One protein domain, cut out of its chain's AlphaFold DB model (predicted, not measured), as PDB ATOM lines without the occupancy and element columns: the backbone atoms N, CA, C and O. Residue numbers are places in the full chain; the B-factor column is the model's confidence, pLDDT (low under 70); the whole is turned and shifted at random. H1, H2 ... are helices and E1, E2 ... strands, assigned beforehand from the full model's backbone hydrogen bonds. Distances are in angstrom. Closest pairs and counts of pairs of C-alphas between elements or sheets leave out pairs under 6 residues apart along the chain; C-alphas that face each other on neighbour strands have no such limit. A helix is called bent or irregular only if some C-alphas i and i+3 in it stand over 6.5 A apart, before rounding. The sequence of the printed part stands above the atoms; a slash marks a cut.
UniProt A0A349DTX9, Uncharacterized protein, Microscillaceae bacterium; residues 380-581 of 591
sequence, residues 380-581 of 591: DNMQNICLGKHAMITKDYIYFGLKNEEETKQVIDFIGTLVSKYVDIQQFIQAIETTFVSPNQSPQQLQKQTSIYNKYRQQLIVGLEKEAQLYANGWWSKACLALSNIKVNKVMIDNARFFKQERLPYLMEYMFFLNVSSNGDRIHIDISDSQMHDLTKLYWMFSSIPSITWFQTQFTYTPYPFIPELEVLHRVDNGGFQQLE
ATOM      1  N   ASP A 380     301.911 221.738 210.533       74.50
ATOM      2  CA  ASP A 380     303.083 222.564 210.196       74.50
ATOM      3  C   ASP A 380     302.896 223.420 208.933       74.50
ATOM      4  O   ASP A 380     303.469 224.504 208.830       74.50
ATOM      5  N   ASN A 381     302.113 222.953 207.953       75.62
ATOM      6  CA  ASN A 381     301.885 223.699 206.716       75.62
ATOM      7  C   ASN A 381     301.163 225.029 206.981       75.62
ATOM      8  O   ASN A 381     301.642 226.089 206.579       75.62
ATOM      9  N   MET A 382     300.072 224.989 207.748       77.19
ATOM     10  CA  MET A 382     299.305 226.184 208.096       77.19
ATOM     11  C   MET A 382     300.141 227.153 208.935       77.19
ATOM     12  O   MET A 382     300.203 228.351 208.654       77.19
ATOM     13  N   GLN A 383     300.887 226.613 209.901       83.06
ATOM     14  CA  GLN A 383     301.862 227.378 210.667       83.06
ATOM     15  C   GLN A 383     302.883 228.072 209.748       83.06
ATOM     16  O   GLN A 383     303.175 229.256 209.921       83.06
ATOM     17  N   ASN A 384     303.444 227.362 208.769       82.25
ATOM     18  CA  ASN A 384     304.437 227.922 207.856       82.25
ATOM     19  C   ASN A 384     303.855 229.025 206.968       82.25
ATOM     20  O   ASN A 384     304.538 230.027 206.735       82.25
ATOM     21  N   ILE A 385     302.606 228.882 206.520       79.44
ATOM     22  CA  ILE A 385     301.910 229.919 205.754       79.44
ATOM     23  C   ILE A 385     301.711 231.175 206.603       79.44
ATOM     24  O   ILE A 385     302.157 232.255 206.217       79.44
ATOM     25  N   CYS A 386     301.124 231.038 207.792       79.75
ATOM     26  CA  CYS A 386     300.817 232.173 208.662       79.75
ATOM     27  C   CYS A 386     302.058 232.878 209.228       79.75
ATOM     28  O   CYS A 386     302.001 234.065 209.544       79.75
ATOM     29  N   LEU A 387     303.185 232.170 209.352       82.12
ATOM     30  CA  LEU A 387     304.456 232.738 209.812       82.12
ATOM     31  C   LEU A 387     305.333 233.290 208.673       82.12
ATOM     32  O   LEU A 387     306.492 233.626 208.921       82.12
ATOM     33  N   GLY A 388     304.825 233.362 207.436       73.62
ATOM     34  CA  GLY A 388     305.571 233.895 206.288       73.62
ATOM     35  C   GLY A 388     306.778 233.041 205.881       73.62
ATOM     36  O   GLY A 388     307.717 233.538 205.263       73.62
ATOM     37  N   LYS A 389     306.781 231.756 206.255       78.00
ATOM     38  CA  LYS A 389     307.775 230.766 205.807       78.00
ATOM     39  C   LYS A 389     307.377 230.118 204.478       78.00
ATOM     40  O   LYS A 389     308.201 229.457 203.854       78.00
ATOM     41  N   HIS A 390     306.125 230.299 204.060       78.00
ATOM     42  CA  HIS A 390     305.598 229.859 202.775       78.00
ATOM     43  C   HIS A 390     305.465 231.042 201.805       78.00
ATOM     44  O   HIS A 390     305.101 232.144 202.208       78.00
ATOM     45  N   ALA A 391     305.678 230.804 200.509       73.75
ATOM     46  CA  ALA A 391     305.611 231.837 199.465       73.75
ATOM     47  C   ALA A 391     304.198 232.418 199.223       73.75
ATOM     48  O   ALA A 391     304.055 233.377 198.468       73.75
ATOM     49  N   MET A 392     303.165 231.848 199.854       78.81
ATOM     50  CA  MET A 392     301.769 232.291 199.735       78.81
ATOM     51  C   MET A 392     301.519 233.655 200.388       78.81
ATOM     52  O   MET A 392     300.748 234.442 199.847       78.81
ATOM     53  N   ILE A 393     302.158 233.946 201.525       78.81
ATOM     54  CA  ILE A 393     302.034 235.233 202.219       78.81
ATOM     55  C   ILE A 393     303.429 235.826 202.348       78.81
ATOM     56  O   ILE A 393     304.279 235.307 203.071       78.81
ATOM     57  N   THR A 394     303.660 236.931 201.649       75.38
ATOM     58  CA  THR A 394     304.899 237.704 201.753       75.38
ATOM     59  C   THR A 394     304.633 239.047 202.428       75.38
ATOM     60  O   THR A 394     303.531 239.315 202.904       75.38
ATOM     61  N   LYS A 395     305.656 239.902 202.519       73.62
ATOM     62  CA  LYS A 395     305.549 241.193 203.209       73.62
ATOM     63  C   LYS A 395     304.539 242.137 202.545       73.62
ATOM     64  O   LYS A 395     303.913 242.921 203.256       73.62
ATOM     65  N   ASP A 396     304.433 242.085 201.219       81.38
ATOM     66  CA  ASP A 396     303.703 243.047 200.392       81.38
ATOM     67  C   ASP A 396     302.693 242.423 199.417       81.38
ATOM     68  O   ASP A 396     301.857 243.149 198.867       81.38
ATOM     69  N   TYR A 397     302.701 241.098 199.236       84.69
ATOM     70  CA  TYR A 397     301.696 240.418 198.424       84.69
ATOM     71  C   TYR A 397     301.248 239.052 198.961       84.69
ATOM     72  O   TYR A 397     301.993 238.353 199.654       84.69
ATOM     73  N   ILE A 398     300.028 238.663 198.583       86.69
ATOM     74  CA  ILE A 398     299.435 237.339 198.826       86.69
ATOM     75  C   ILE A 398     299.226 236.636 197.482       86.69
ATOM     76  O   ILE A 398     298.731 237.258 196.545       86.69
ATOM     77  N   TYR A 399     299.598 235.361 197.376       85.00
ATOM     78  CA  TYR A 399     299.496 234.571 196.144       85.00
ATOM     79  C   TYR A 399     298.657 233.303 196.342       85.00
ATOM     80  O   TYR A 399     299.013 232.437 197.137       85.00
ATOM     81  N   PHE A 400     297.590 233.158 195.558       82.75
ATOM     82  CA  PHE A 400     296.717 231.989 195.511       82.75
ATOM     83  C   PHE A 400     296.813 231.319 194.138       82.75
ATOM     84  O   PHE A 400     296.536 231.955 193.126       82.75
ATOM     85  N   GLY A 401     297.195 230.039 194.098       71.50
ATOM     86  CA  GLY A 401     297.392 229.273 192.860       71.50
ATOM     87  C   GLY A 401     296.583 227.968 192.806       71.50
ATOM     88  O   GLY A 401     296.295 227.395 193.856       71.50
ATOM     89  N   LEU A 402     296.292 227.440 191.605       55.75
ATOM     90  CA  LEU A 402     295.519 226.188 191.381       55.75
ATOM     91  C   LEU A 402     296.041 224.954 192.146       55.75
ATOM     92  O   LEU A 402     295.272 224.061 192.486       55.75
ATOM     93  N   LYS A 403     297.345 224.882 192.445       56.88
ATOM     94  CA  LYS A 403     297.921 223.763 193.216       56.88
ATOM     95  C   LYS A 403     297.587 223.807 194.716       56.88
ATOM     96  O   LYS A 403     297.846 222.830 195.409       56.88
ATOM     97  N   ASN A 404     297.012 224.910 195.199       66.44
ATOM     98  CA  ASN A 404     296.938 225.245 196.619       66.44
ATOM     99  C   ASN A 404     295.513 225.684 197.029       66.44
ATOM    100  O   ASN A 404     295.352 226.561 197.878       66.44
ATOM    101  N   GLU A 405     294.456 225.130 196.420       73.81
ATOM    102  CA  GLU A 405     293.064 225.531 196.715       73.81
ATOM    103  C   GLU A 405     292.670 225.291 198.184       73.81
ATOM    104  O   GLU A 405     292.015 226.137 198.797       73.81
ATOM    105  N   GLU A 406     293.095 224.170 198.771       77.88
ATOM    106  CA  GLU A 406     292.839 223.864 200.184       77.88
ATOM    107  C   GLU A 406     293.576 224.834 201.114       77.88
ATOM    108  O   GLU A 406     292.968 225.399 202.020       77.88
ATOM    109  N   GLU A 407     294.852 225.111 200.843       78.56
ATOM    110  CA  GLU A 407     295.642 226.095 201.592       78.56
ATOM    111  C   GLU A 407     295.043 227.502 201.472       78.56
ATOM    112  O   GLU A 407     294.939 228.229 202.456       78.56
ATOM    113  N   THR A 408     294.572 227.868 200.276       80.56
ATOM    114  CA  THR A 408     293.883 229.140 200.022       80.56
ATOM    115  C   THR A 408     292.643 229.259 200.902       80.56
ATOM    116  O   THR A 408     292.457 230.270 201.580       80.56
ATOM    117  N   LYS A 409     291.815 228.206 200.951       82.38
ATOM    118  CA  LYS A 409     290.659 228.149 201.851       82.38
ATOM    119  C   LYS A 409     291.090 228.267 203.312       82.38
ATOM    120  O   LYS A 409     290.502 229.059 204.042       82.38
ATOM    121  N   GLN A 410     292.104 227.518 203.738       84.25
ATOM    122  CA  GLN A 410     292.587 227.537 205.120       84.25
ATOM    123  C   GLN A 410     293.065 228.931 205.543       84.25
ATOM    124  O   GLN A 410     292.725 229.370 206.640       84.25
ATOM    125  N   VAL A 411     293.780 229.651 204.674       87.12
ATOM    126  CA  VAL A 411     294.221 231.033 204.919       87.12
ATOM    127  C   VAL A 411     293.044 231.993 205.023       87.12
ATOM    128  O   VAL A 411     292.983 232.773 205.975       87.12
ATOM    129  N   ILE A 412     292.106 231.929 204.072       87.50
ATOM    130  CA  ILE A 412     290.912 232.785 204.072       87.50
ATOM    131  C   ILE A 412     290.090 232.542 205.340       87.50
ATOM    132  O   ILE A 412     289.734 233.499 206.022       87.50
ATOM    133  N   ASP A 413     289.839 231.282 205.699       89.00
ATOM    134  CA  ASP A 413     289.071 230.933 206.893       89.00
ATOM    135  C   ASP A 413     289.811 231.315 208.177       89.00
ATOM    136  O   ASP A 413     289.202 231.826 209.110       89.00
ATOM    137  N   PHE A 414     291.127 231.125 208.254       91.56
ATOM    138  CA  PHE A 414     291.904 231.527 209.425       91.56
ATOM    139  C   PHE A 414     291.875 233.038 209.652       91.56
ATOM    140  O   PHE A 414     291.502 233.500 210.727       91.56
ATOM    141  N   ILE A 415     292.208 233.826 208.630       92.56
ATOM    142  CA  ILE A 415     292.207 235.287 208.743       92.56
ATOM    143  C   ILE A 415     290.778 235.797 208.952       92.56
ATOM    144  O   ILE A 415     290.532 236.632 209.821       92.56
ATOM    145  N   GLY A 416     289.819 235.277 208.187       93.25
ATOM    146  CA  GLY A 416     288.423 235.678 208.275       93.25
ATOM    147  C   GLY A 416     287.796 235.345 209.633       93.25
ATOM    148  O   GLY A 416     287.097 236.175 210.211       93.25
ATOM    149  N   THR A 417     288.111 234.188 210.218       93.75
ATOM    150  CA  THR A 417     287.639 233.850 211.569       93.75
ATOM    151  C   THR A 417     288.253 234.756 212.627       93.75
ATOM    152  O   THR A 417     287.522 235.175 213.523       93.75
ATOM    153  N   LEU A 418     289.529 235.143 212.509       93.94
ATOM    154  CA  LEU A 418     290.139 236.139 213.399       93.94
ATOM    155  C   LEU A 418     289.414 237.488 213.325       93.94
ATOM    156  O   LEU A 418     289.128 238.085 214.359       93.94
ATOM    157  N   VAL A 419     289.069 237.947 212.121       94.19
ATOM    158  CA  VAL A 419     288.310 239.191 211.931       94.19
ATOM    159  C   VAL A 419     286.913 239.089 212.540       94.19
ATOM    160  O   VAL A 419     286.513 239.998 213.269       94.19
ATOM    161  N   SER A 420     286.203 237.975 212.317       92.94
ATOM    162  CA  SER A 420     284.829 237.759 212.806       92.94
ATOM    163  C   SER A 420     284.682 237.899 214.324       92.94
ATOM    164  O   SER A 420     283.613 238.247 214.819       92.94
ATOM    165  N   LYS A 421     285.762 237.661 215.078       91.00
ATOM    166  CA  LYS A 421     285.773 237.792 216.541       91.00
ATOM    167  C   LYS A 421     285.700 239.240 217.014       91.00
ATOM    168  O   LYS A 421     285.223 239.500 218.114       91.00
ATOM    169  N   TYR A 422     286.232 240.166 216.221       92.94
ATOM    170  CA  TYR A 422     286.399 241.570 216.606       92.94
ATOM    171  C   TYR A 422     285.510 242.518 215.820       92.94
ATOM    172  O   TYR A 422     285.246 243.630 216.276       92.94
ATOM    173  N   VAL A 423     285.069 242.091 214.641       93.31
ATOM    174  CA  VAL A 423     284.312 242.906 213.707       93.31
ATOM    175  C   VAL A 423     283.071 242.137 213.285       93.31
ATOM    176  O   VAL A 423     283.154 241.140 212.573       93.31
ATOM    177  N   ASP A 424     281.906 242.651 213.681       92.69
ATOM    178  CA  ASP A 424     280.640 242.265 213.066       92.69
ATOM    179  C   ASP A 424     280.562 242.923 211.682       92.69
ATOM    180  O   ASP A 424     280.283 244.119 211.540       92.69
ATOM    181  N   ILE A 425     280.859 242.125 210.657       89.75
ATOM    182  CA  ILE A 425     280.895 242.575 209.266       89.75
ATOM    183  C   ILE A 425     279.525 243.057 208.789       89.75
ATOM    184  O   ILE A 425     279.459 244.017 208.023       89.75
ATOM    185  N   GLN A 426     278.428 242.464 209.264       89.38
ATOM    186  CA  GLN A 426     277.088 242.897 208.868       89.38
ATOM    187  C   GLN A 426     276.767 244.276 209.448       89.38
ATOM    188  O   GLN A 426     276.263 245.141 208.732       89.38
ATOM    189  N   GLN A 427     277.128 244.525 210.710       91.19
ATOM    190  CA  GLN A 427     276.994 245.857 211.306       91.19
ATOM    191  C   GLN A 427     277.882 246.894 210.613       91.19
ATOM    192  O   GLN A 427     277.449 248.029 210.411       91.19
ATOM    193  N   PHE A 428     279.108 246.522 210.236       89.38
ATOM    194  CA  PHE A 428     279.990 247.400 209.468       89.38
ATOM    195  C   PHE A 428     279.367 247.781 208.117       89.38
ATOM    196  O   PHE A 428     279.275 248.972 207.812       89.38
ATOM    197  N   ILE A 429     278.888 246.796 207.349       84.81
ATOM    198  CA  ILE A 429     278.238 247.016 206.048       84.81
ATOM    199  C   ILE A 429     277.039 247.954 206.208       84.81
ATOM    200  O   ILE A 429     276.989 248.988 205.547       84.81
ATOM    201  N   GLN A 430     276.135 247.671 207.150       85.56
ATOM    202  CA  GLN A 430     274.967 248.521 207.413       85.56
ATOM    203  C   GLN A 430     275.366 249.956 207.782       85.56
ATOM    204  O   GLN A 430     274.781 250.924 207.291       85.56
ATOM    205  N   ALA A 431     276.384 250.121 208.634       85.25
ATOM    206  CA  ALA A 431     276.870 251.437 209.032       85.25
ATOM    207  C   ALA A 431     277.405 252.229 207.831       85.25
ATOM    208  O   ALA A 431     277.092 253.414 207.700       85.25
ATOM    209  N   ILE A 432     278.163 251.584 206.941       80.19
ATOM    210  CA  ILE A 432     278.671 252.200 205.714       80.19
ATOM    211  C   ILE A 432     277.520 252.522 204.753       80.19
ATOM    212  O   ILE A 432     277.412 253.669 204.320       80.19
ATOM    213  N   GLU A 433     276.604 251.592 204.489       77.69
ATOM    214  CA  GLU A 433     275.454 251.789 203.593       77.69
ATOM    215  C   GLU A 433     274.596 252.996 203.997       77.69
ATOM    216  O   GLU A 433     274.222 253.802 203.148       77.69
ATOM    217  N   THR A 434     274.370 253.216 205.297       77.06
ATOM    218  CA  THR A 434     273.591 254.376 205.783       77.06
ATOM    219  C   THR A 434     274.224 255.740 205.475       77.06
ATOM    220  O   THR A 434     273.590 256.783 205.647       77.06
ATOM    221  N   THR A 435     275.486 255.765 205.045       73.94
ATOM    222  CA  THR A 435     276.187 256.988 204.633       73.94
ATOM    223  C   THR A 435     276.176 257.211 203.119       73.94
ATOM    224  O   THR A 435     276.476 258.319 202.672       73.94
ATOM    225  N   PHE A 436     275.786 256.203 202.332       65.12
ATOM    226  CA  PHE A 436     275.653 256.280 200.880       65.12
ATOM    227  C   PHE A 436     274.275 256.822 200.498       65.12
ATOM    228  O   PHE A 436     273.299 256.085 200.426       65.12
ATOM    229  N   VAL A 437     274.183 258.135 200.261       53.56
ATOM    230  CA  VAL A 437     272.898 258.783 199.924       53.56
ATOM    231  C   VAL A 437     272.890 259.421 198.527       53.56
ATOM    232  O   VAL A 437     271.821 259.687 197.988       53.56
ATOM    233  N   SER A 438     274.040 259.651 197.877       55.34
ATOM    234  CA  SER A 438     274.071 260.262 196.537       55.34
ATOM    235  C   SER A 438     275.430 260.097 195.840       55.34
ATOM    236  O   SER A 438     276.449 260.107 196.530       55.34
ATOM    237  N   PRO A 439     275.480 260.031 194.491       54.75
ATOM    238  CA  PRO A 439     276.722 260.101 193.709       54.75
ATOM    239  C   PRO A 439     277.525 261.401 193.906       54.75
ATOM    240  O   PRO A 439     278.695 261.443 193.544       54.75
ATOM    241  N   ASN A 440     276.929 262.439 194.506       59.19
ATOM    242  CA  ASN A 440     277.620 263.661 194.925       59.19
ATOM    243  C   ASN A 440     277.807 263.652 196.447       59.19
ATOM    244  O   ASN A 440     277.077 264.336 197.170       59.19
ATOM    245  N   GLN A 441     278.741 262.837 196.938       64.06
ATOM    246  CA  GLN A 441     279.040 262.768 198.369       64.06
ATOM    247  C   GLN A 441     279.596 264.109 198.859       64.06
ATOM    248  O   GLN A 441     280.536 264.662 198.287       64.06
ATOM    249  N   SER A 442     279.020 264.650 199.932       70.50
ATOM    250  CA  SER A 442     279.588 265.831 200.578       70.50
ATOM    251  C   SER A 442     280.880 265.454 201.324       70.50
ATOM    252  O   SER A 442     281.002 264.325 201.810       70.50
ATOM    253  N   PRO A 443     281.833 266.387 201.514       73.94
ATOM    254  CA  PRO A 443     283.035 266.133 202.315       73.94
ATOM    255  C   PRO A 443     282.738 265.580 203.722       73.94
ATOM    256  O   PRO A 443     283.488 264.765 204.252       73.94
ATOM    257  N   GLN A 444     281.603 265.970 204.312       78.31
ATOM    258  CA  GLN A 444     281.149 265.478 205.617       78.31
ATOM    259  C   GLN A 444     280.737 263.996 205.584       78.31
ATOM    260  O   GLN A 444     280.946 263.275 206.558       78.31
ATOM    261  N   GLN A 445     280.169 263.519 204.472       73.12
ATOM    262  CA  GLN A 445     279.802 262.108 204.294       73.12
ATOM    263  C   GLN A 445     281.045 261.229 204.124       73.12
ATOM    264  O   GLN A 445     281.149 260.203 204.797       73.12
ATOM    265  N   LEU A 446     282.018 261.680 203.328       73.31
ATOM    266  CA  LEU A 446     283.325 261.025 203.188       73.31
ATOM    267  C   LEU A 446     284.062 260.935 204.533       73.31
ATOM    268  O   LEU A 446     284.596 259.889 204.906       73.31
ATOM    269  N   GLN A 447     284.029 262.014 205.322       80.12
ATOM    270  CA  GLN A 447     284.609 262.024 206.664       80.12
ATOM    271  C   GLN A 447     283.899 261.039 207.608       80.12
ATOM    272  O   GLN A 447     284.555 260.351 208.395       80.12
ATOM    273  N   LYS A 448     282.566 260.925 207.522       82.75
ATOM    274  CA  LYS A 448     281.784 259.959 208.308       82.75
ATOM    275  C   LYS A 448     282.127 258.513 207.933       82.75
ATOM    276  O   LYS A 448     282.329 257.703 208.833       82.75
ATOM    277  N   GLN A 449     282.262 258.207 206.644       79.00
ATOM    278  CA  GLN A 449     282.697 256.891 206.153       79.00
ATOM    279  C   GLN A 449     284.090 256.530 206.658       79.00
ATOM    280  O   GLN A 449     284.279 255.477 207.263       79.00
ATOM    281  N   THR A 450     285.037 257.455 206.503       81.31
ATOM    282  CA  THR A 450     286.411 257.301 206.999       81.31
ATOM    283  C   THR A 450     286.431 257.042 208.508       81.31
ATOM    284  O   THR A 450     287.169 256.188 208.991       81.31
ATOM    285  N   SER A 451     285.579 257.737 209.267       86.56
ATOM    286  CA  SER A 451     285.466 257.556 210.719       86.56
ATOM    287  C   SER A 451     284.904 256.182 211.102       86.56
ATOM    288  O   SER A 451     285.408 255.558 212.035       86.56
ATOM    289  N   ILE A 452     283.888 255.691 210.381       87.81
ATOM    290  CA  ILE A 452     283.341 254.338 210.573       87.81
ATOM    291  C   ILE A 452     284.428 253.304 210.286       87.81
ATOM    292  O   ILE A 452     284.702 252.459 211.134       87.81
ATOM    293  N   TYR A 453     285.095 253.408 209.138       86.44
ATOM    294  CA  TYR A 453     286.175 252.500 208.772       86.44
ATOM    295  C   TYR A 453     287.292 252.478 209.825       86.44
ATOM    296  O   TYR A 453     287.628 251.412 210.340       86.44
ATOM    297  N   ASN A 454     287.806 253.646 210.226       88.75
ATOM    298  CA  ASN A 454     288.876 253.743 211.221       88.75
ATOM    299  C   ASN A 454     288.483 253.137 212.573       88.75
ATOM    300  O   ASN A 454     289.323 252.518 213.228       88.75
ATOM    301  N   LYS A 455     287.211 253.256 212.980       92.19
ATOM    302  CA  LYS A 455     286.690 252.609 214.191       92.19
ATOM    303  C   LYS A 455     286.835 251.086 214.112       92.19
ATOM    304  O   LYS A 455     287.429 250.496 215.011       92.19
ATOM    305  N   TYR A 456     286.313 250.455 213.060       92.62
ATOM    306  CA  TYR A 456     286.358 248.992 212.917       92.62
ATOM    307  C   TYR A 456     287.778 248.478 212.636       92.62
ATOM    308  O   TYR A 456     288.182 247.451 213.181       92.62
ATOM    309  N   ARG A 457     288.583 249.231 211.875       91.69
ATOM    310  CA  ARG A 457     290.017 248.965 211.689       91.69
ATOM    311  C   ARG A 457     290.747 248.910 213.030       91.69
ATOM    312  O   ARG A 457     291.485 247.963 213.290       91.69
ATOM    313  N   GLN A 458     290.539 249.910 213.887       93.00
ATOM    314  CA  GLN A 458     291.189 249.960 215.195       93.00
ATOM    315  C   GLN A 458     290.725 248.817 216.106       93.00
ATOM    316  O   GLN A 458     291.545 248.256 216.830       93.00
ATOM    317  N   GLN A 459     289.439 248.445 216.056       94.88
ATOM    318  CA  GLN A 459     288.916 247.285 216.788       94.88
ATOM    319  C   GLN A 459     289.632 245.992 216.386       94.88
ATOM    320  O   GLN A 459     290.056 245.245 217.267       94.88
ATOM    321  N   LEU A 460     289.821 245.764 215.082       94.81
ATOM    322  CA  LEU A 460     290.543 244.598 214.580       94.81
ATOM    323  C   LEU A 460     292.004 244.586 215.049       94.81
ATOM    324  O   LEU A 460     292.447 243.583 215.598       94.81
ATOM    325  N   ILE A 461     292.742 245.689 214.875       93.44
ATOM    326  CA  ILE A 461     294.167 245.761 215.250       93.44
ATOM    327  C   ILE A 461     294.353 245.502 216.748       93.44
ATOM    328  O   ILE A 461     295.142 244.640 217.127       93.44
ATOM    329  N   VAL A 462     293.572 246.176 217.599       93.88
ATOM    330  CA  VAL A 462     293.620 245.972 219.056       93.88
ATOM    331  C   VAL A 462     293.223 244.541 219.429       93.88
ATOM    332  O   VAL A 462     293.781 243.969 220.364       93.88
ATOM    333  N   GLY A 463     292.262 243.949 218.716       93.06
ATOM    334  CA  GLY A 463     291.866 242.553 218.897       93.06
ATOM    335  C   GLY A 463     293.002 241.574 218.603       93.06
ATOM    336  O   GLY A 463     293.325 240.736 219.443       93.06
ATOM    337  N   LEU A 464     293.664 241.730 217.454       93.25
ATOM    338  CA  LEU A 464     294.810 240.905 217.059       93.25
ATOM    339  C   LEU A 464     295.991 241.045 218.032       93.25
ATOM    340  O   LEU A 464     296.627 240.049 218.370       93.25
ATOM    341  N   GLU A 465     296.266 242.255 218.525       92.75
ATOM    342  CA  GLU A 465     297.305 242.489 219.537       92.75
ATOM    343  C   GLU A 465     296.988 241.799 220.871       92.75
ATOM    344  O   GLU A 465     297.888 241.247 221.505       92.75
ATOM    345  N   LYS A 466     295.714 241.768 221.287       91.00
ATOM    346  CA  LYS A 466     295.285 241.022 222.482       91.00
ATOM    347  C   LYS A 466     295.459 239.511 222.309       91.00
ATOM    348  O   LYS A 466     295.959 238.853 223.217       91.00
ATOM    349  N   GLU A 467     295.118 238.959 221.145       89.88
ATOM    350  CA  GLU A 467     295.346 237.533 220.837       89.88
ATOM    351  C   GLU A 467     296.830 237.179 220.822       89.88
ATOM    352  O   GLU A 467     297.243 236.108 221.281       89.88
ATOM    353  N   ALA A 468     297.665 238.097 220.337       91.25
ATOM    354  CA  ALA A 468     299.109 237.932 220.367       91.25
ATOM    355  C   ALA A 468     299.664 237.848 221.805       91.25
ATOM    356  O   ALA A 468     300.692 237.211 222.015       91.25
ATOM    357  N   GLN A 469     298.980 238.425 222.798       88.81
ATOM    358  CA  GLN A 469     299.424 238.429 224.197       88.81
ATOM    359  C   GLN A 469     299.029 237.174 224.987       88.81
ATOM    360  O   GLN A 469     299.717 236.854 225.953       88.81
ATOM    361  N   LEU A 470     297.971 236.452 224.592       85.19
ATOM    362  CA  LEU A 470     297.452 235.318 225.374       85.19
ATOM    363  C   LEU A 470     298.484 234.188 225.540       85.19
ATOM    364  O   LEU A 470     298.664 233.665 226.636       85.19
ATOM    365  N   TYR A 471     299.189 233.847 224.460       89.50
ATOM    366  CA  TYR A 471     300.310 232.910 224.473       89.50
ATOM    367  C   TYR A 471     301.379 233.358 223.469       89.50
ATOM    368  O   TYR A 471     301.508 232.816 222.375       89.50
ATOM    369  N   ALA A 472     302.171 234.364 223.843       88.31
ATOM    370  CA  ALA A 472     303.111 235.045 222.942       88.31
ATOM    371  C   ALA A 472     304.117 234.123 222.217       88.31
ATOM    372  O   ALA A 472     304.606 234.454 221.135       88.31
ATOM    373  N   ASN A 473     304.430 232.959 222.794       87.81
ATOM    374  CA  ASN A 473     305.361 231.998 222.201       87.81
ATOM    375  C   ASN A 473     304.718 231.101 221.132       87.81
ATOM    376  O   ASN A 473     305.451 230.553 220.294       87.81
ATOM    377  N   GLY A 474     303.389 230.995 221.127       89.31
ATOM    378  CA  GLY A 474     302.607 230.204 220.185       89.31
ATOM    379  C   GLY A 474     302.694 230.718 218.762       89.31
ATOM    380  O   GLY A 474     302.928 231.907 218.508       89.31
ATOM    381  N   TRP A 475     302.527 229.811 217.806       91.62
ATOM    382  CA  TRP A 475     302.541 230.204 216.405       91.62
ATOM    383  C   TRP A 475     301.305 231.020 216.049       91.62
ATOM    384  O   TRP A 475     301.416 231.930 215.230       91.62
ATOM    385  N   TRP A 476     300.174 230.764 216.707       93.69
ATOM    386  CA  TRP A 476     298.948 231.523 216.503       93.69
ATOM    387  C   TRP A 476     299.132 232.981 216.922       93.69
ATOM    388  O   TRP A 476     298.835 233.896 216.160       93.69
ATOM    389  N   SER A 477     299.715 233.225 218.101       94.06
ATOM    390  CA  SER A 477     300.008 234.585 218.570       94.06
ATOM    391  C   SER A 477     301.023 235.303 217.678       94.06
ATOM    392  O   SER A 477     300.847 236.483 217.372       94.06
ATOM    393  N   LYS A 478     302.051 234.592 217.203       92.94
ATOM    394  CA  LYS A 478     303.002 235.128 216.216       92.94
ATOM    395  C   LYS A 478     302.322 235.463 214.888       92.94
ATOM    396  O   LYS A 478     302.633 236.498 214.308       92.94
ATOM    397  N   ALA A 479     301.381 234.637 214.435       91.00
ATOM    398  CA  ALA A 479     300.578 234.901 213.249       91.00
ATOM    399  C   ALA A 479     299.686 236.136 213.441       91.00
ATOM    400  O   ALA A 479     299.694 237.015 212.587       91.00
ATOM    401  N   CYS A 480     298.991 236.275 214.575       92.69
ATOM    402  CA  CYS A 480     298.205 237.475 214.885       92.69
ATOM    403  C   CYS A 480     299.065 238.747 214.865       92.69
ATOM    404  O   CYS A 480     298.654 239.754 214.291       92.69
ATOM    405  N   LEU A 481     300.275 238.688 215.430       91.75
ATOM    406  CA  LEU A 481     301.221 239.803 215.404       91.75
ATOM    407  C   LEU A 481     301.751 240.095 213.991       91.75
ATOM    408  O   LEU A 481     301.953 241.251 213.632       91.75
ATOM    409  N   ALA A 482     301.989 239.070 213.173       88.94
ATOM    410  CA  ALA A 482     302.374 239.259 211.777       88.94
ATOM    411  C   ALA A 482     301.237 239.919 210.980       88.94
ATOM    412  O   ALA A 482     301.466 240.899 210.275       88.94
ATOM    413  N   LEU A 483     300.003 239.438 211.157       88.31
ATOM    414  CA  LEU A 483     298.803 239.960 210.505       88.31
ATOM    415  C   LEU A 483     298.462 241.391 210.940       88.31
ATOM    416  O   LEU A 483     297.970 242.159 210.122       88.31
ATOM    417  N   SER A 484     298.741 241.793 212.184       89.94
ATOM    418  CA  SER A 484     298.516 243.182 212.613       89.94
ATOM    419  C   SER A 484     299.500 244.179 211.988       89.94
ATOM    420  O   SER A 484     299.211 245.374 211.937       89.94
ATOM    421  N   ASN A 485     300.644 243.696 211.488       87.50
ATOM    422  CA  ASN A 485     301.733 244.516 210.950       87.50
ATOM    423  C   ASN A 485     301.939 244.385 209.430       87.50
ATOM    424  O   ASN A 485     302.739 245.133 208.858       87.50
ATOM    425  N   ILE A 486     301.275 243.429 208.776       87.69
ATOM    426  CA  ILE A 486     301.433 243.180 207.340       87.69
ATOM    427  C   ILE A 486     300.883 244.347 206.514       87.69
ATOM    428  O   ILE A 486     299.885 244.970 206.878       87.69
ATOM    429  N   LYS A 487     301.555 244.643 205.395       89.44
ATOM    430  CA  LYS A 487     301.183 245.720 204.471       89.44
ATOM    431  C   LYS A 487     300.912 245.162 203.086       89.44
ATOM    432  O   LYS A 487     301.811 245.137 202.252       89.44
ATOM    433  N   VAL A 488     299.697 244.673 202.857       89.31
ATOM    434  CA  VAL A 488     299.354 244.008 201.594       89.31
ATOM    435  C   VAL A 488     299.026 245.049 200.530       89.31
ATOM    436  O   VAL A 488     298.045 245.779 200.637       89.31
ATOM    437  N   ASN A 489     299.825 245.061 199.467       89.19
ATOM    438  CA  ASN A 489     299.638 245.940 198.316       89.19
ATOM    439  C   ASN A 489     299.118 245.179 197.091       89.19
ATOM    440  O   ASN A 489     298.496 245.779 196.214       89.19
ATOM    441  N   LYS A 490     299.352 243.860 197.021       89.50
ATOM    442  CA  LYS A 490     298.921 243.019 195.899       89.50
ATOM    443  C   LYS A 490     298.339 241.679 196.360       89.50
ATOM    444  O   LYS A 490     298.898 241.016 197.225       89.50
ATOM    445  N   VAL A 491     297.251 241.241 195.737       88.88
ATOM    446  CA  VAL A 491     296.734 239.870 195.819       88.88
ATOM    447  C   VAL A 491     296.764 239.281 194.418       88.88
ATOM    448  O   VAL A 491     296.237 239.881 193.489       88.88
ATOM    449  N   MET A 492     297.409 238.134 194.258       87.00
ATOM    450  CA  MET A 492     297.517 237.411 192.997       87.00
ATOM    451  C   MET A 492     296.716 236.123 193.093       87.00
ATOM    452  O   MET A 492     296.867 235.368 194.047       87.00
ATOM    453  N   ILE A 493     295.866 235.889 192.108       82.62
ATOM    454  CA  ILE A 493     294.977 234.743 192.006       82.62
ATOM    455  C   ILE A 493     295.230 234.130 190.631       82.62
ATOM    456  O   ILE A 493     294.842 234.703 189.619       82.62
ATOM    457  N   ASP A 494     295.918 232.997 190.590       80.25
ATOM    458  CA  ASP A 494     296.356 232.362 189.351       80.25
ATOM    459  C   ASP A 494     295.789 230.948 189.219       80.25
ATOM    460  O   ASP A 494     296.062 230.055 190.027       80.25
ATOM    461  N   ASN A 495     294.993 230.742 188.174       73.19
ATOM    462  CA  ASN A 495     294.311 229.496 187.876       73.19
ATOM    463  C   ASN A 495     293.449 228.950 189.044       73.19
ATOM    464  O   ASN A 495     293.040 227.801 189.016       73.19
ATOM    465  N   ALA A 496     293.140 229.707 190.096       69.44
ATOM    466  CA  ALA A 496     292.401 229.194 191.247       69.44
ATOM    467  C   ALA A 496     290.886 229.158 190.980       69.44
ATOM    468  O   ALA A 496     290.296 230.111 190.456       69.44
ATOM    469  N   ARG A 497     290.205 228.092 191.411       66.19
ATOM    470  CA  ARG A 497     288.739 228.092 191.474       66.19
ATOM    471  C   ARG A 497     288.332 228.645 192.830       66.19
ATOM    472  O   ARG A 497     288.223 227.902 193.802       66.19
ATOM    473  N   PHE A 498     288.111 229.958 192.910       59.97
ATOM    474  CA  PHE A 498     287.549 230.533 194.128       59.97
ATOM    475  C   PHE A 498     286.177 229.912 194.362       59.97
ATOM    476  O   PHE A 498     285.279 229.974 193.517       59.97
ATOM    477  N   PHE A 499     286.038 229.238 195.501       54.50
ATOM    478  CA  PHE A 499     284.833 228.490 195.788       54.50
ATOM    479  C   PHE A 499     283.614 229.421 195.845       54.50
ATOM    480  O   PHE A 499     283.712 230.586 196.232       54.50
ATOM    481  N   LYS A 500     282.432 228.889 195.503       57.62
ATOM    482  CA  LYS A 500     281.151 229.535 195.829       57.62
ATOM    483  C   LYS A 500     281.165 229.981 197.296       57.62
ATOM    484  O   LYS A 500     281.678 229.242 198.133       57.62
ATOM    485  N   GLN A 501     280.556 231.127 197.609       55.53
ATOM    486  CA  GLN A 501     280.473 231.679 198.973       55.53
ATOM    487  C   GLN A 501     280.041 230.634 200.023       55.53
ATOM    488  O   GLN A 501     280.547 230.628 201.138       55.53
ATOM    489  N   GLU A 502     279.185 229.685 199.632       60.44
ATOM    490  CA  GLU A 502     278.747 228.522 200.423       60.44
ATOM    491  C   GLU A 502     279.895 227.667 201.005       60.44
ATOM    492  O   GLU A 502     279.687 226.930 201.963       60.44
ATOM    493  N   ARG A 503     281.101 227.742 200.434       64.38
ATOM    494  CA  ARG A 503     282.301 227.001 200.857       64.38
ATOM    495  C   ARG A 503     283.380 227.886 201.497       64.38
ATOM    496  O   ARG A 503     284.375 227.343 201.967       64.38
ATOM    497  N   LEU A 504     283.199 229.210 201.506       75.94
ATOM    498  CA  LEU A 504     284.094 230.198 202.127       75.94
ATOM    499  C   LEU A 504     283.277 231.110 203.056       75.94
ATOM    500  O   LEU A 504     283.005 232.266 202.709       75.94
ATOM    501  N   PRO A 505     282.845 230.597 204.222       80.25
ATOM    502  CA  PRO A 505     281.922 231.310 205.102       80.25
ATOM    503  C   PRO A 505     282.476 232.643 205.623       80.25
ATOM    504  O   PRO A 505     281.681 233.523 205.933       80.25
ATOM    505  N   TYR A 506     283.805 232.811 205.659       87.31
ATOM    506  CA  TYR A 506     284.479 234.007 206.177       87.31
ATOM    507  C   TYR A 506     285.153 234.870 205.093       87.31
ATOM    508  O   TYR A 506     286.107 235.606 205.356       87.31
ATOM    509  N   LEU A 507     284.694 234.776 203.839       85.19
ATOM    510  CA  LEU A 507     285.278 235.547 202.739       85.19
ATOM    511  C   LEU A 507     285.130 237.064 202.942       85.19
ATOM    512  O   LEU A 507     286.056 237.810 202.640       85.19
ATOM    513  N   MET A 508     283.992 237.546 203.451       86.00
ATOM    514  CA  MET A 508     283.766 238.991 203.620       86.00
ATOM    515  C   MET A 508     284.690 239.580 204.693       86.00
ATOM    516  O   MET A 508     285.264 240.652 204.512       86.00
ATOM    517  N   GLU A 509     284.876 238.840 205.777       91.75
ATOM    518  CA  GLU A 509     285.799 239.111 206.868       91.75
ATOM    519  C   GLU A 509     287.247 239.182 206.367       91.75
ATOM    520  O   GLU A 509     287.966 240.140 206.654       91.75
ATOM    521  N   TYR A 510     287.669 238.206 205.561       90.69
ATOM    522  CA  TYR A 510     288.990 238.215 204.933       90.69
ATOM    523  C   TYR A 510     289.202 239.453 204.045       90.69
ATOM    524  O   TYR A 510     290.256 240.088 204.078       90.69
ATOM    525  N   MET A 511     288.187 239.856 203.282       86.75
ATOM    526  CA  MET A 511     288.277 241.033 202.412       86.75
ATOM    527  C   MET A 511     288.338 242.344 203.206       86.75
ATOM    528  O   MET A 511     289.073 243.254 202.825       86.75
ATOM    529  N   PHE A 512     287.648 242.428 204.349       89.56
ATOM    530  CA  PHE A 512     287.839 243.530 205.297       89.56
ATOM    531  C   PHE A 512     289.283 243.599 205.797       89.56
ATOM    532  O   PHE A 512     289.875 244.678 205.842       89.56
ATOM    533  N   PHE A 513     289.870 242.449 206.141       92.50
ATOM    534  CA  PHE A 513     291.268 242.387 206.549       92.50
ATOM    535  C   PHE A 513     292.207 242.906 205.460       92.50
ATOM    536  O   PHE A 513     293.090 243.699 205.775       92.50
ATOM    537  N   LEU A 514     291.997 242.536 204.191       90.06
ATOM    538  CA  LEU A 514     292.823 243.045 203.093       90.06
ATOM    539  C   LEU A 514     292.831 244.574 203.045       90.06
ATOM    540  O   LEU A 514     293.899 245.176 202.959       90.06
ATOM    541  N   ASN A 515     291.666 245.203 203.193       86.06
ATOM    542  CA  ASN A 515     291.566 246.656 203.265       86.06
ATOM    543  C   ASN A 515     292.282 247.253 204.489       86.06
ATOM    544  O   ASN A 515     292.919 248.298 204.407       86.06
ATOM    545  N   VAL A 516     292.176 246.614 205.655       89.62
ATOM    546  CA  VAL A 516     292.913 247.051 206.852       89.62
ATOM    547  C   VAL A 516     294.422 246.944 206.634       89.62
ATOM    548  O   VAL A 516     295.160 247.873 206.972       89.62
ATOM    549  N   SER A 517     294.865 245.843 206.030       88.88
ATOM    550  CA  SER A 517     296.272 245.546 205.774       88.88
ATOM    551  C   SER A 517     296.893 246.427 204.690       88.88
ATOM    552  O   SER A 517     298.085 246.694 204.753       88.88
ATOM    553  N   SER A 518     296.115 246.968 203.746       86.38
ATOM    554  CA  SER A 518     296.623 247.973 202.802       86.38
ATOM    555  C   SER A 518     296.809 249.347 203.452       86.38
ATOM    556  O   SER A 518     297.263 250.281 202.805       86.38
ATOM    557  N   ASN A 519     296.468 249.501 204.739       78.44
ATOM    558  CA  ASN A 519     296.537 250.765 205.472       78.44
ATOM    559  C   ASN A 519     295.737 251.902 204.802       78.44
ATOM    560  O   ASN A 519     296.092 253.073 204.919       78.44
ATOM    561  N   GLY A 520     294.657 251.544 204.105       68.88
ATOM    562  CA  GLY A 520     293.847 252.473 203.324       68.88
ATOM    563  C   GLY A 520     294.434 252.836 201.958       68.88
ATOM    564  O   GLY A 520     293.777 253.554 201.204       68.88
ATOM    565  N   ASP A 521     295.613 252.322 201.597       80.31
ATOM    566  CA  ASP A 521     296.145 252.439 200.243       80.31
ATOM    567  C   ASP A 521     295.368 251.535 199.275       80.31
ATOM    568  O   ASP A 521     294.689 250.572 199.657       80.31
ATOM    569  N   ARG A 522     295.470 251.858 197.983       80.44
ATOM    570  CA  ARG A 522     294.857 251.078 196.906       80.44
ATOM    571  C   ARG A 522     295.558 249.727 196.765       80.44
ATOM    572  O   ARG A 522     296.704 249.665 196.330       80.44
ATOM    573  N   ILE A 523     294.840 248.649 197.074       85.25
ATOM    574  CA  ILE A 523     295.296 247.277 196.826       85.25
ATOM    575  C   ILE A 523     295.106 246.905 195.350       85.25
ATOM    576  O   ILE A 523     294.139 247.333 194.713       85.25
ATOM    577  N   HIS A 524     296.006 246.095 194.801       86.12
ATOM    578  CA  HIS A 524     295.876 245.536 193.458       86.12
ATOM    579  C   HIS A 524     295.513 244.048 193.512       86.12
ATOM    580  O   HIS A 524     296.237 243.260 194.111       86.12
ATOM    581  N   ILE A 525     294.416 243.653 192.873       84.88
ATOM    582  CA  ILE A 525     293.943 242.270 192.787       84.88
ATOM    583  C   ILE A 525     294.127 241.797 191.343       84.88
ATOM    584  O   ILE A 525     293.471 242.280 190.425       84.88
ATOM    585  N   ASP A 526     295.044 240.865 191.149       83.88
ATOM    586  CA  ASP A 526     295.444 240.304 189.862       83.88
ATOM    587  C   ASP A 526     294.857 238.898 189.743       83.88
ATOM    588  O   ASP A 526     295.155 238.046 190.576       83.88
ATOM    589  N   ILE A 527     293.971 238.673 188.778       79.38
ATOM    590  CA  ILE A 527     293.209 237.431 188.640       79.38
ATOM    591  C   ILE A 527     293.426 236.899 187.226       79.38
ATOM    592  O   ILE A 527     292.972 237.498 186.251       79.38
ATOM    593  N   SER A 528     294.098 235.759 187.133       79.31
ATOM    594  CA  SER A 528     294.441 235.081 185.887       79.31
ATOM    595  C   SER A 528     293.814 233.701 185.842       79.31
ATOM    596  O   SER A 528     293.933 232.952 186.810       79.31
ATOM    597  N   ASP A 529     293.106 233.371 184.758       72.06
ATOM    598  CA  ASP A 529     292.505 232.044 184.518       72.06
ATOM    599  C   ASP A 529     291.655 231.496 185.685       72.06
ATOM    600  O   ASP A 529     291.505 230.289 185.880       72.06
ATOM    601  N   SER A 530     291.084 232.388 186.494       71.25
ATOM    602  CA  SER A 530     290.435 232.039 187.760       71.25
ATOM    603  C   SER A 530     288.971 232.454 187.778       71.25
ATOM    604  O   SER A 530     288.613 233.561 187.376       71.25
ATOM    605  N   GLN A 531     288.101 231.585 188.288       65.94
ATOM    606  CA  GLN A 531     286.685 231.909 188.467       65.94
ATOM    607  C   GLN A 531     286.476 232.506 189.856       65.94
ATOM    608  O   GLN A 531     286.683 231.811 190.846       65.94
ATOM    609  N   MET A 532     286.052 233.771 189.929       63.66
ATOM    610  CA  MET A 532     285.733 234.448 191.187       63.66
ATOM    611  C   MET A 532     284.265 234.882 191.188       63.66
ATOM    612  O   MET A 532     283.814 235.591 190.289       63.66
ATOM    613  N   HIS A 533     283.501 234.422 192.179       59.06
ATOM    614  CA  HIS A 533     282.076 234.730 192.292       59.06
ATOM    615  C   HIS A 533     281.846 236.025 193.091       59.06
ATOM    616  O   HIS A 533     282.463 236.226 194.130       59.06
ATOM    617  N   ASP A 534     280.941 236.871 192.590       59.25
ATOM    618  CA  ASP A 534     280.355 238.060 193.235       59.25
ATOM    619  C   ASP A 534     281.311 238.947 194.072       59.25
ATOM    620  O   ASP A 534     281.256 238.996 195.301       59.25
ATOM    621  N   LEU A 535     282.148 239.735 193.386       62.59
ATOM    622  CA  LEU A 535     283.005 240.768 193.997       62.59
ATOM    623  C   LEU A 535     282.229 241.978 194.549       62.59
ATOM    624  O   LEU A 535     282.802 242.854 195.192       62.59
ATOM    625  N   THR A 536     280.928 242.055 194.293       59.62
ATOM    626  CA  THR A 536     280.102 243.250 194.496       59.62
ATOM    627  C   THR A 536     280.060 243.691 195.947       59.62
ATOM    628  O   THR A 536     280.228 244.872 196.244       59.62
ATOM    629  N   LYS A 537     279.874 242.739 196.865       62.00
ATOM    630  CA  LYS A 537     279.862 243.029 198.301       62.00
ATOM    631  C   LYS A 537     281.253 243.377 198.832       62.00
ATOM    632  O   LYS A 537     281.364 244.058 199.843       62.00
ATOM    633  N   LEU A 538     282.302 242.948 198.132       66.94
ATOM    634  CA  LEU A 538     283.686 243.123 198.556       66.94
ATOM    635  C   LEU A 538     284.156 244.568 198.382       66.94
ATOM    636  O   LEU A 538     284.964 245.025 199.179       66.94
ATOM    637  N   TYR A 539     283.616 245.316 197.413       65.19
ATOM    638  CA  TYR A 539     283.952 246.737 197.243       65.19
ATOM    639  C   TYR A 539     283.577 247.588 198.455       65.19
ATOM    640  O   TYR A 539     284.331 248.487 198.814       65.19
ATOM    641  N   TRP A 540     282.470 247.271 199.133       65.25
ATOM    642  CA  TRP A 540     282.080 247.948 200.376       65.25
ATOM    643  C   TRP A 540     283.071 247.720 201.518       65.25
ATOM    644  O   TRP A 540     283.086 248.476 202.487       65.25
ATOM    645  N   MET A 541     283.903 246.684 201.406       73.12
ATOM    646  CA  MET A 541     284.887 246.341 202.421       73.12
ATOM    647  C   MET A 541     286.159 247.173 202.301       73.12
ATOM    648  O   MET A 541     286.938 247.152 203.252       73.12
ATOM    649  N   PHE A 542     286.359 247.911 201.195       72.69
ATOM    650  CA  PHE A 542     287.537 248.744 200.955       72.69
ATOM    651  C   PHE A 542     287.298 250.238 201.220       72.69
ATOM    652  O   PHE A 542     286.283 250.791 200.812       72.69
ATOM    653  N   SER A 543     288.247 250.917 201.878       71.38
ATOM    654  CA  SER A 543     288.192 252.374 202.083       71.38
ATOM    655  C   SER A 543     288.633 253.128 200.832       71.38
ATOM    656  O   SER A 543     288.182 254.242 200.590       71.38
ATOM    657  N   SER A 544     289.502 252.493 200.046       71.50
ATOM    658  CA  SER A 544     289.980 252.949 198.747       71.50
ATOM    659  C   SER A 544     289.713 251.849 197.740       71.50
ATOM    660  O   SER A 544     289.989 250.682 198.003       71.50
ATOM    661  N   ILE A 545     289.195 252.205 196.572       70.25
ATOM    662  CA  ILE A 545     288.816 251.208 195.575       70.25
ATOM    663  C   ILE A 545     290.023 250.352 195.154       70.25
ATOM    664  O   ILE A 545     291.027 250.917 194.707       70.25
ATOM    665  N   PRO A 546     289.923 249.009 195.196       73.81
ATOM    666  CA  PRO A 546     290.974 248.143 194.681       73.81
ATOM    667  C   PRO A 546     291.149 248.316 193.164       73.81
ATOM    668  O   PRO A 546     290.185 248.466 192.416       73.81
ATOM    669  N   SER A 547     292.393 248.267 192.688       77.38
ATOM    670  CA  SER A 547     292.687 248.040 191.269       77.38
ATOM    671  C   SER A 547     292.494 246.558 190.975       77.38
ATOM    672  O   SER A 547     293.079 245.738 191.673       77.38
ATOM    673  N   ILE A 548     291.691 246.196 189.978       75.44
ATOM    674  CA  ILE A 548     291.485 244.790 189.605       75.44
ATOM    675  C   ILE A 548     291.962 244.587 188.174       75.44
ATOM    676  O   ILE A 548     291.567 245.351 187.292       75.44
ATOM    677  N   THR A 549     292.786 243.557 187.967       74.81
ATOM    678  CA  THR A 549     293.176 243.063 186.645       74.81
ATOM    679  C   THR A 549     292.612 241.672 186.430       74.81
ATOM    680  O   THR A 549     292.870 240.776 187.226       74.81
ATOM    681  N   TRP A 550     291.835 241.502 185.359       73.69
ATOM    682  CA  TRP A 550     291.282 240.213 184.932       73.69
ATOM    683  C   TRP A 550     291.932 239.770 183.629       73.69
ATOM    684  O   TRP A 550     291.879 240.510 182.645       73.69
ATOM    685  N   PHE A 551     292.518 238.569 183.646       66.25
ATOM    686  CA  PHE A 551     293.073 237.872 182.492       66.25
ATOM    687  C   PHE A 551     292.248 236.616 182.188       66.25
ATOM    688  O   PHE A 551     292.037 235.771 183.057       66.25
ATOM    689  N   GLN A 552     291.816 236.496 180.928       54.69
ATOM    690  CA  GLN A 552     291.230 235.279 180.339       54.69
ATOM    691  C   GLN A 552     289.922 234.766 180.987       54.69
ATOM    692  O   GLN A 552     289.544 233.609 180.813       54.69
ATOM    693  N   THR A 553     289.159 235.635 181.664       55.38
ATOM    694  CA  THR A 553     287.856 235.294 182.276       55.38
ATOM    695  C   THR A 553     286.774 236.350 182.000       55.38
ATOM    696  O   THR A 553     287.071 237.500 181.684       55.38
ATOM    697  N   GLN A 554     285.490 235.957 182.038       54.09
ATOM    698  CA  GLN A 554     284.367 236.868 181.762       54.09
ATOM    699  C   GLN A 554     284.067 237.778 182.954       54.09
ATOM    700  O   GLN A 554     283.823 237.291 184.061       54.09
ATOM    701  N   PHE A 555     284.003 239.094 182.706       56.16
ATOM    702  CA  PHE A 555     283.736 240.049 183.772       56.16
ATOM    703  C   PHE A 555     282.294 239.962 184.302       56.16
ATOM    704  O   PHE A 555     281.350 240.169 183.544       56.16
ATOM    705  N   THR A 556     282.104 239.693 185.602       53.06
ATOM    706  CA  THR A 556     280.791 239.794 186.267       53.06
ATOM    707  C   THR A 556     280.613 241.180 186.890       53.06
ATOM    708  O   THR A 556     281.339 241.551 187.811       53.06
ATOM    709  N   TYR A 557     279.640 241.943 186.385       50.88
ATOM    710  CA  TYR A 557     279.318 243.290 186.865       50.88
ATOM    711  C   TYR A 557     278.615 243.292 188.223       50.88
ATOM    712  O   TYR A 557     277.832 242.401 188.545       50.88
ATOM    713  N   THR A 558     278.861 244.351 188.990       49.50
ATOM    714  CA  THR A 558     278.280 244.571 190.314       49.50
ATOM    715  C   THR A 558     276.844 245.110 190.221       49.50
ATOM    716  O   THR A 558     276.666 246.179 189.634       49.50
ATOM    717  N   PRO A 559     275.815 244.478 190.824       40.81
ATOM    718  CA  PRO A 559     274.453 245.028 190.854       40.81
ATOM    719  C   PRO A 559     274.242 246.253 191.769       40.81
ATOM    720  O   PRO A 559     273.166 246.848 191.716       40.81
ATOM    721  N   TYR A 560     275.209 246.652 192.610       47.22
ATOM    722  CA  TYR A 560     275.040 247.774 193.552       47.22
ATOM    723  C   TYR A 560     275.506 249.135 192.994       47.22
ATOM    724  O   TYR A 560     276.445 249.188 192.193       47.22
ATOM    725  N   PRO A 561     274.867 250.251 193.413       43.81
ATOM    726  CA  PRO A 561     275.131 251.587 192.887       43.81
ATOM    727  C   PRO A 561     276.501 252.118 193.331       43.81
ATOM    728  O   PRO A 561     276.663 252.703 194.393       43.81
ATOM    729  N   PHE A 562     277.468 251.865 192.460       45.94
ATOM    730  CA  PHE A 562     278.652 252.636 192.089       45.94
ATOM    731  C   PHE A 562     279.205 253.727 193.034       45.94
ATOM    732  O   PHE A 562     278.571 254.755 193.274       45.94
ATOM    733  N   ILE A 563     280.490 253.567 193.388       49.41
ATOM    734  CA  ILE A 563     281.412 254.652 193.764       49.41
ATOM    735  C   ILE A 563     282.067 255.166 192.460       49.41
ATOM    736  O   ILE A 563     282.626 254.348 191.730       49.41
ATOM    737  N   PRO A 564     282.028 256.474 192.133       41.44
ATOM    738  CA  PRO A 564     282.445 257.030 190.833       41.44
ATOM    739  C   PRO A 564     283.885 256.751 190.361       41.44
ATOM    740  O   PRO A 564     284.185 256.991 189.195       41.44
ATOM    741  N   GLU A 565     284.773 256.252 191.220       50.06
ATOM    742  CA  GLU A 565     286.222 256.185 190.975       50.06
ATOM    743  C   GLU A 565     286.737 254.761 190.683       50.06
ATOM    744  O   GLU A 565     287.930 254.480 190.820       50.06
ATOM    745  N   LEU A 566     285.853 253.830 190.290       49.94
ATOM    746  CA  LEU A 566     286.249 252.445 190.022       49.94
ATOM    747  C   LEU A 566     287.040 252.312 188.717       49.94
ATOM    748  O   LEU A 566     286.467 252.169 187.641       49.94
ATOM    749  N   GLU A 567     288.371 252.320 188.806       55.12
ATOM    750  CA  GLU A 567     289.237 251.930 187.694       55.12
ATOM    751  C   GLU A 567     289.469 250.413 187.733       55.12
ATOM    752  O   GLU A 567     290.306 249.895 188.482       55.12
ATOM    753  N   VAL A 568     288.702 249.713 186.897       56.44
ATOM    754  CA  VAL A 568     288.914 248.305 186.557       56.44
ATOM    755  C   VAL A 568     289.701 248.255 185.257       56.44
ATOM    756  O   VAL A 568     289.244 248.752 184.222       56.44
ATOM    757  N   LEU A 569     290.884 247.651 185.312       57.19
ATOM    758  CA  LEU A 569     291.702 247.412 184.134       57.19
ATOM    759  C   LEU A 569     291.409 245.997 183.652       57.19
ATOM    760  O   LEU A 569     291.752 245.010 184.291       57.19
ATOM    761  N   HIS A 570     290.736 245.890 182.519       54.97
ATOM    762  CA  HIS A 570     290.388 244.608 181.935       54.97
ATOM    763  C   HIS A 570     291.309 244.307 180.759       54.97
ATOM    764  O   HIS A 570     291.576 245.176 179.922       54.97
ATOM    765  N   ARG A 571     291.790 243.067 180.680       53.31
ATOM    766  CA  ARG A 571     292.611 242.611 179.564       53.31
ATOM    767  C   ARG A 571     292.148 241.229 179.114       53.31
ATOM    768  O   ARG A 571     292.348 240.230 179.792       53.31
ATOM    769  N   VAL A 572     291.551 241.178 177.927       55.09
ATOM    770  CA  VAL A 572     291.243 239.912 177.251       55.09
ATOM    771  C   VAL A 572     292.458 239.523 176.408       55.09
ATOM    772  O   VAL A 572     292.893 240.302 175.555       55.09
ATOM    773  N   ASP A 573     293.010 238.335 176.655       55.19
ATOM    774  CA  ASP A 573     294.157 237.762 175.937       55.19
ATOM    775  C   ASP A 573     295.425 238.654 175.935       55.19
ATOM    776  O   ASP A 573     295.712 239.398 176.873       55.19
ATOM    777  N   ASN A 574     296.211 238.598 174.853       50.94
ATOM    778  CA  ASN A 574     297.404 239.419 174.631       50.94
ATOM    779  C   ASN A 574     297.097 240.883 174.238       50.94
ATOM    780  O   ASN A 574     298.032 241.618 173.919       50.94
ATOM    781  N   GLY A 575     295.835 241.331 174.270       52.19
ATOM    782  CA  GLY A 575     295.444 242.708 173.931       52.19
ATOM    783  C   GLY A 575     296.038 243.766 174.871       52.19
ATOM    784  O   GLY A 575     296.585 243.434 175.914       52.19
ATOM    785  N   GLY A 576     295.966 245.054 174.523       48.94
ATOM    786  CA  GLY A 576     296.347 246.134 175.449       48.94
ATOM    787  C   GLY A 576     295.390 246.233 176.645       48.94
ATOM    788  O   GLY A 576     294.261 245.750 176.570       48.94
ATOM    789  N   PHE A 577     295.818 246.869 177.741       50.81
ATOM    790  CA  PHE A 577     294.924 247.179 178.862       50.81
ATOM    791  C   PHE A 577     293.761 248.051 178.382       50.81
ATOM    792  O   PHE A 577     293.979 249.095 177.765       50.81
ATOM    793  N   GLN A 578     292.534 247.629 178.675       53.19
ATOM    794  CA  GLN A 578     291.341 248.435 178.463       53.19
ATOM    795  C   GLN A 578     290.832 248.900 179.823       53.19
ATOM    796  O   GLN A 578     290.508 248.090 180.691       53.19
ATOM    797  N   GLN A 579     290.752 250.214 180.014       54.62
ATOM    798  CA  GLN A 579     290.018 250.769 181.142       54.62
ATOM    799  C   GLN A 579     288.529 250.545 180.875       54.62
ATOM    800  O   GLN A 579     287.995 251.031 179.874       54.62
ATOM    801  N   LEU A 580     287.852 249.785 181.737       53.06
ATOM    802  CA  LEU A 580     286.403 249.660 181.640       53.06
ATOM    803  C   LEU A 580     285.777 250.975 182.117       53.06
ATOM    804  O   LEU A 580     285.717 251.251 183.314       53.06
ATOM    805  N   GLU A 581     285.291 251.795 181.179       47.38
ATOM    806  CA  GLU A 581     284.378 252.896 181.497       47.38
ATOM    807  C   GLU A 581     283.056 252.306 182.003       47.38
ATOM    808  O   GLU A 581     282.126 252.035 181.242       47.38
TER     809      GLU A 581
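AT A GLANCE: This is residues 380 to 581 of the 591 residues of an uncharacterized protein of Microscillaceae bacterium (UniProt A0A349DTX9). A wall of five parallel strands makes one end of the domain, and the long helix H4 lies across the other end, with H3 alongside its residues 449 to 456 and H5 folded back on its residues 461 to 470. H6 sits in the middle between sheet and H4, crossing H2, which climbs from one face of the sheet toward H4. The printed part has 202 residues with seven named helices and five named strands, in the order H1 E1 H2 H3 H4 H5 E2 H6 E3 H7 E4 E5. The sheet runs E1 E2 E3 E4 E5; the class is mixed, and the whole is compact, with a radius of gyration of the C-alphas of 17.1 A and spans of 50 by 44 by 29 A.

HOW THE PARTS SIT: E1, residues 397 to 401, and E5, residues 568 to 571, are the edge strands; E2, residues 490 to 494, E3, residues 524 to 528, and E4, residues 547 to 551, are inner strands. Within hydrogen-bond range are N 398 and O 490 at 2.9 A, N 491 and O 524 at 2.8 A, N 525 and O 547 at 2.8 A, and N 569 and O 548 at 3.1 A. H2, residues 402 to 420, is on one face of the sheet, making two layers, a sheet with a helix on one face; it is irregular, C-alphas 403 and 406 being 8.6 A apart. With its residues 412 to 420 H2 touches H6, residues 507 to 517, about perpendicular at 78 degrees, closest at the C-alphas of Gly 416 and Tyr 510, 4.2 A. H4, residues 443 to 470, forms helical hairpins with H3, residues 425 to 433, closest C-alphas Ile 432 and Gln 449 at 6.2 A, and with H5, residues 475 to 485, closest C-alphas Ala 468 and Ser 477 at 3.9 A. H1, residues 380 to 386, touches H5, the C-alphas of Cys 386 and Ala 479 being 5.3 A apart. H7, residues 536 to 539, touches H6, the C-alphas of Met 511 and Leu 538 being 6.3 A apart. Strand-helix-strand units, parallel neighbour strands with helices between them along the chain, are E1, H2 H3 H4 H5, E2; E2, H6, E3; and E3, H7, E4, the last two with right-handed crossovers. Every O i to N i+4 pair is within hydrogen-bond range in H1, H3, H4 and H6, against 13 of 15 in H2 and 6 of 7 in H5; H7 is too short for such a pair, and its one O i to N i+3 pair is not within range.

IN THESE COORDINATES: H1 begins at C-alpha 380, (303.083, 222.564, 210.196). H4 measures 41.1 A from C-alpha 443, (283.035, 266.133, 202.315), to C-alpha 470; H2 measures 26.6 A. E5 ends at C-alpha 571, (292.611, 242.611, 179.564).

THE WHOLE: The C-alphas of Leu 470 and Gly 575, the two farthest apart, are 52.0 A apart. The printed part has no cut; the links E2 to H6 and E4 to E5 are long. The mean pLDDT of the printed part is 76.2, and 59 residues are under 70, among them residues 551 to 581.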